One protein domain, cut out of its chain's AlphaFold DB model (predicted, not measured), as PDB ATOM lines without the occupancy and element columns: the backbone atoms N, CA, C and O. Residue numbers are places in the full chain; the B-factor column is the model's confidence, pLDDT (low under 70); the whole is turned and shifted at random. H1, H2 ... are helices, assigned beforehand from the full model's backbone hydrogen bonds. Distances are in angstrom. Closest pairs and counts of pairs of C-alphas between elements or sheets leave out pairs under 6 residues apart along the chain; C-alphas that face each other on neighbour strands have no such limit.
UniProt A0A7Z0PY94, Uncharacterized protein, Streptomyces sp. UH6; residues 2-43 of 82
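What this domain is: This is residues 2 to 43 of the 82 residues of an uncharacterized protein of Streptomyces sp. UH6 (UniProt A0A7Z0PY94). One long helix, H3, runs along a thin rod, with the short helix H1 beside its middle, the short helix H2 at a corner by its first end, and a fourth helix, H4, turned off beyond its other end. H1 packs on residues 21 to 25 of H3, H2 makes a corner with residues 17 to 21 of H3, and residues 31 to 38, of which 33 to 38 belong to H4, stick out, with no C-alpha 8 or more residues away along the chain within 10 A of theirs. The printed part has 42 residues with four named helices in the order H1, H2, H3, H4, and no named strand; its class is all helix. It is only just loose, close to extended, with a radius of gyration of the C-alphas of 13.5 A and spans of 40 by 17 by 6 A.

How they stand to each other: H1, residues 2 to 5, touches H3, residues 15 to 30, at residues 21 to 25 of H3 alone; the closest C-alphas, of Ala 2 and Leu 24, are 7.0 A apart. H1 and H2, residues 9 to 13, are close but not clearly touching, with the C-alphas of Leu 5 and Leu 11 closest at 7.4 A. H2 and H3 touch only at the corner by their link, at residues 17 to 21 of H3 alone; the C-alphas of Leu 11 and Gly 17 are closest at 4.2 A. H3 and H4, residues 33 to 42, are close but not clearly touching, with the C-alphas of Ala 30 and Gln 36 closest at 6.7 A; at 71 degrees their lines are only just about perpendicular. H4 is apart from H1 and H2. In H2, H3 and H4 every O i to N i+4 pair is within hydrogen-bond range; H1 is too short for such a pair.

Where its parts are: H1 begins at C-alpha 2, (45.706, -10.024, 27.267). H3 measures 23.1 A from C-alpha 15, (40.583, -26.497, 27.603), to C-alpha 30. H4 measures 14.2 A and ends at C-alpha 42, (36.748, -2.760, 52.877).

The domain as a whole: The two C-alphas farthest apart, of Ser 10 and Thr 41, are 40.2 A apart. The printed part has no cut, and the three links are tight. The mean pLDDT of the printed part is 80.2; residues 2 to 7, 9, 12 and 13 are under 70.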
ATOM      1  N   ALA A   2      46.760  -9.044  26.939       60.28
ATOM      2  CA  ALA A   2      45.706 -10.024  27.267       60.28
ATOM      3  C   ALA A   2      44.629 -10.154  26.163       60.28
ATOM      4  O   ALA A   2      44.229 -11.258  25.820       60.28
ATOM      5  N   ASP A   3      44.244  -9.039  25.528       60.28
ATOM      6  CA  ASP A   3      43.307  -9.034  24.392       60.28
ATOM      7  C   ASP A   3      43.841  -9.763  23.143       60.28
ATOM      8  O   ASP A   3      43.071 -10.328  22.375       60.28
ATOM      9  N   MET A   4      45.165  -9.807  22.960       68.00
ATOM     10  CA  MET A   4      45.810 -10.511  21.846       68.00
ATOM     11  C   MET A   4      45.774 -12.027  22.066       68.00
ATOM     12  O   MET A   4      45.376 -12.762  21.168       68.00
ATOM     13  N   LEU A   5      46.088 -12.482  23.285       69.00
ATOM     14  CA  LEU A   5      45.991 -13.896  23.671       69.00
ATOM     15  C   LEU A   5      44.541 -14.398  23.618       69.00
ATOM     16  O   LEU A   5      44.280 -15.498  23.140       69.00
ATOM     17  N   SER A   6      43.577 -13.571  24.033       63.72
ATOM     18  CA  SER A   6      42.146 -13.895  23.953       63.72
ATOM     19  C   SER A   6      41.621 -14.058  22.524       63.72
ATOM     20  O   SER A   6      40.560 -14.654  22.337       63.72
ATOM     21  N   ARG A   7      42.326 -13.535  21.514       69.62
ATOM     22  CA  ARG A   7      41.951 -13.663  20.097       69.62
ATOM     23  C   ARG A   7      42.571 -14.884  19.419       69.62
ATOM     24  O   ARG A   7      42.128 -15.218  18.323       69.62
ATOM     25  N   ASP A   8      43.520 -15.568  20.057       75.94
ATOM     26  CA  ASP A   8      44.166 -16.747  19.483       75.94
ATOM     27  C   ASP A   8      43.212 -17.965  19.497       75.94
ATOM     28  O   ASP A   8      42.784 -18.422  20.568       75.94
ATOM     29  N   PRO A   9      42.836 -18.512  18.324       68.75
ATOM     30  CA  PRO A   9      41.920 -19.646  18.246       68.75
ATOM     31  C   PRO A   9      42.505 -20.923  18.867       68.75
ATOM     32  O   PRO A   9      41.754 -21.705  19.447       68.75
ATOM     33  N   SER A  10      43.822 -21.116  18.842       74.19
ATOM     34  CA  SER A  10      44.515 -22.281  19.413       74.19
ATOM     35  C   SER A  10      44.346 -22.334  20.934       74.19
ATOM     36  O   SER A  10      44.099 -23.398  21.510       74.19
ATOM     37  N   LEU A  11      44.376 -21.168  21.589       70.69
ATOM     38  CA  LEU A  11      44.105 -21.038  23.024       70.69
ATOM     39  C   LEU A  11      42.615 -21.196  23.352       70.69
ATOM     40  O   LEU A  11      42.261 -21.776  24.378       70.69
ATOM     41  N   ARG A  12      41.716 -20.729  22.480       68.06
ATOM     42  CA  ARG A  12      40.263 -20.852  22.697       68.06
ATOM     43  C   ARG A  12      39.735 -22.265  22.475       68.06
ATOM     44  O   ARG A  12      38.748 -22.646  23.113       68.06
ATOM     45  N   LEU A  13      40.356 -23.035  21.587       69.69
ATOM     46  CA  LEU A  13      39.944 -24.401  21.262       69.69
ATOM     47  C   LEU A  13      40.451 -25.416  22.300       69.69
ATOM     48  O   LEU A  13      39.763 -26.401  22.574       69.69
ATOM     49  N   ASN A  14      41.555 -25.121  22.990       76.69
ATOM     50  CA  ASN A  14      42.076 -25.946  24.078       76.69
ATOM     51  C   ASN A  14      41.408 -25.619  25.434       76.69
ATOM     52  O   ASN A  14      41.205 -24.458  25.789       76.69
ATOM     53  N   ARG A  15      41.081 -26.651  26.226       79.06
ATOM     54  CA  ARG A  15      40.583 -26.497  27.603       79.06
ATOM     55  C   ARG A  15      41.566 -25.713  28.476       79.06
ATOM     56  O   ARG A  15      41.142 -24.763  29.130       79.06
ATOM     57  N   THR A  16      42.850 -26.056  28.414       81.44
ATOM     58  CA  THR A  16      43.909 -25.400  29.192       81.44
ATOM     59  C   THR A  16      44.054 -23.927  28.804       81.44
ATOM     60  O   THR A  16      44.174 -23.062  29.666       81.44
ATOM     61  N   GLY A  17      43.950 -23.609  27.508       81.19
ATOM     62  CA  GLY A  17      44.004 -22.225  27.032       81.19
ATOM     63  C   GLY A  17      42.811 -21.390  27.509       81.19
ATOM     64  O   GLY A  17      42.990 -20.259  27.953       81.19
ATOM     65  N   ARG A  18      41.594 -21.953  27.536       83.44
ATOM     66  CA  ARG A  18      40.421 -21.262  28.109       83.44
ATOM     67  C   ARG A  18      40.546 -21.015  29.612       83.44
ATOM     68  O   ARG A  18      40.105 -19.967  30.086       83.44
ATOM     69  N   GLU A  19      41.108 -21.964  30.356       85.75
ATOM     70  CA  GLU A  19      41.366 -21.816  31.795       85.75
ATOM     71  C   GLU A  19      42.388 -20.693  32.053       85.75
ATOM     72  O   GLU A  19      42.123 -19.811  32.873       85.75
ATOM     73  N   LEU A  20      43.466 -20.635  31.263       84.81
ATOM     74  CA  LEU A  20      44.443 -19.543  31.297       84.81
ATOM     75  C   LEU A  20      43.802 -18.177  30.995       84.81
ATOM     76  O   LEU A  20      44.007 -17.219  31.739       84.81
ATOM     77  N   LEU A  21      42.984 -18.076  29.942       85.62
ATOM     78  CA  LEU A  21      42.322 -16.816  29.581       85.62
ATOM     79  C   LEU A  21      41.387 -16.313  30.690       85.62
ATOM     80  O   LEU A  21      41.367 -15.116  30.982       85.62
ATOM     81  N   ARG A  22      40.645 -17.212  31.351       86.12
ATOM     82  CA  ARG A  22      39.814 -16.846  32.512       86.12
ATOM     83  C   ARG A  22      40.659 -16.319  33.666       86.12
ATOM     84  O   ARG A  22      40.293 -15.305  34.257       86.12
ATOM     85  N   LEU A  23      41.775 -16.977  33.968       86.44
ATOM     86  CA  LEU A  23      42.686 -16.547  35.025       86.44
ATOM     87  C   LEU A  23      43.242 -15.141  34.739       86.44
ATOM     88  O   LEU A  23      43.146 -14.257  35.591       86.44
ATOM     89  N   LEU A  24      43.702 -14.890  33.508       85.12
ATOM     90  CA  LEU A  24      44.186 -13.574  33.079       85.12
ATOM     91  C   LEU A  24      43.099 -12.488  33.161       85.12
ATOM     92  O   LEU A  24      43.382 -11.362  33.570       85.12
ATOM     93  N   GLN A  25      41.848 -12.816  32.825       85.50
ATOM     94  CA  GLN A  25      40.711 -11.893  32.931       85.50
ATOM     95  C   GLN A  25      40.440 -11.472  34.388       85.50
ATOM     96  O   GLN A  25      40.146 -10.300  34.662       85.50
ATOM     97  N   VAL A  26      40.538 -12.423  35.323       85.62
ATOM     98  CA  VAL A  26      40.371 -12.171  36.760       85.62
ATOM     99  C   VAL A  26      41.512 -11.296  37.276       85.62
ATOM    100  O   VAL A  26      41.246 -10.274  37.912       85.62
ATOM    101  N   CYS A  27      42.761 -11.615  36.932       83.75
ATOM    102  CA  CYS A  27      43.925 -10.807  37.306       83.75
ATOM    103  C   CYS A  27      43.827  -9.375  36.762       83.75
ATOM    104  O   CYS A  27      43.983  -8.420  37.519       83.75
ATOM    105  N   ALA A  28      43.464  -9.200  35.487       82.50
ATOM    106  CA  ALA A  28      43.274  -7.876  34.889       82.50
ATOM    107  C   ALA A  28      42.184  -7.052  35.596       82.50
ATOM    108  O   ALA A  28      42.231  -5.824  35.611       82.50
ATOM    109  N   THR A  29      41.195  -7.721  36.191       81.06
ATOM    110  CA  THR A  29      40.156  -7.076  36.993       81.06
ATOM    111  C   THR A  29      40.643  -6.691  38.381       81.06
ATOM    112  O   THR A  29      40.392  -5.564  38.808       81.06
ATOM    113  N   ALA A  30      41.377  -7.577  39.050       77.56
ATOM    114  CA  ALA A  30      41.922  -7.340  40.385       77.56
ATOM    115  C   ALA A  30      43.009  -6.249  40.417       77.56
ATOM    116  O   ALA A  30      43.180  -5.581  41.432       77.56
ATOM    117  N   VAL A  31      43.724  -6.040  39.307       76.75
ATOM    118  CA  VAL A  31      44.793  -5.029  39.191       76.75
ATOM    119  C   VAL A  31      44.248  -3.628  38.874       76.75
ATOM    120  O   VAL A  31      44.994  -2.653  38.887       76.75
ATOM    121  N   ARG A  32      42.938  -3.471  38.625       85.69
ATOM    122  CA  ARG A  32      42.359  -2.135  38.431       85.69
ATOM    123  C   ARG A  32      42.469  -1.331  39.720       85.69
ATOM    124  O   ARG A  32      41.930  -1.739  40.745       85.69
ATOM    125  N   GLU A  33      43.070  -0.151  39.627       82.62
ATOM    126  CA  GLU A  33      43.301   0.755  40.758       82.62
ATOM    127  C   GLU A  33      42.031   0.995  41.591       82.62
ATOM    128  O   GLU A  33      42.047   0.888  42.814       82.62
ATOM    129  N   ARG A  34      40.887   1.202  40.925       86.38
ATOM    130  CA  ARG A  34      39.588   1.359  41.594       86.38
ATOM    131  C   ARG A  34      39.210   0.147  42.450       86.38
ATOM    132  O   ARG A  34      38.664   0.317  43.534       86.38
ATOM    133  N   GLU A  35      39.471  -1.066  41.972       85.69
ATOM    134  CA  GLU A  35      39.156  -2.281  42.726       85.69
ATOM    135  C   GLU A  35      40.154  -2.529  43.850       85.69
ATOM    136  O   GLU A  35      39.744  -2.893  44.950       85.69
ATOM    137  N   GLN A  36      41.435  -2.232  43.633       87.75
ATOM    138  CA  GLN A  36      42.445  -2.275  44.690       87.75
ATOM    139  C   GLN A  36      42.075  -1.338  45.846       87.75
ATOM    140  O   GLN A  36      42.048  -1.763  46.999       87.75
ATOM    141  N   GLN A  37      41.699  -0.093  45.544       88.94
ATOM    142  CA  GLN A  37      41.257   0.878  46.549       88.94
ATOM    143  C   GLN A  37      39.987   0.418  47.281       88.94
ATOM    144  O   GLN A  37      39.892   0.559  48.501       88.94
ATOM    145  N   ARG A  38      39.022  -0.187  46.575       89.19
ATOM    146  CA  ARG A  38      37.820  -0.766  47.202       89.19
ATOM    147  C   ARG A  38      38.151  -1.929  48.139       89.19
ATOM    148  O   ARG A  38      37.549  -2.043  49.204       89.19
ATOM    149  N   ILE A  39      39.101  -2.783  47.773       87.56
ATOM    150  CA  ILE A  39      39.537  -3.904  48.616       87.56
ATOM    151  C   ILE A  39      40.255  -3.372  49.860       87.56
ATOM    152  O   ILE A  39      39.889  -3.728  50.975       87.56
ATOM    153  N   VAL A  40      41.206  -2.451  49.694       91.00
ATOM    154  CA  VAL A  40      41.965  -1.876  50.818       91.00
ATOM    155  C   VAL A  40      41.060  -1.134  51.806       91.00
ATOM    156  O   VAL A  40      41.290  -1.203  53.007       91.00
ATOM    157  N   THR A  41      40.011  -0.461  51.326       92.62
ATOM    158  CA  THR A  41      39.064   0.270  52.190       92.62
ATOM    159  C   THR A  41      37.987  -0.610  52.832       92.62
ATOM    160  O   THR A  41      37.371  -0.183  53.805       92.62
ATOM    161  N   SER A  42      37.746  -1.824  52.323       91.94
ATOM    162  CA  SER A  42      36.748  -2.760  52.877       91.94
ATOM    163  C   SER A  42      37.340  -3.814  53.814       91.94
ATOM    164  O   SER A  42      36.625  -4.357  54.656       91.94
ATOM    165  N   VAL A  43      38.635  -4.108  53.684       91.69
ATOM    166  CA  VAL A  43      39.336  -5.099  54.505       91.69
ATOM    167  C   VAL A  43      39.756  -4.483  55.852       91.69
ATOM    168  O   VAL A  43      40.284  -3.371  55.879       91.69
TER     169      VAL A  43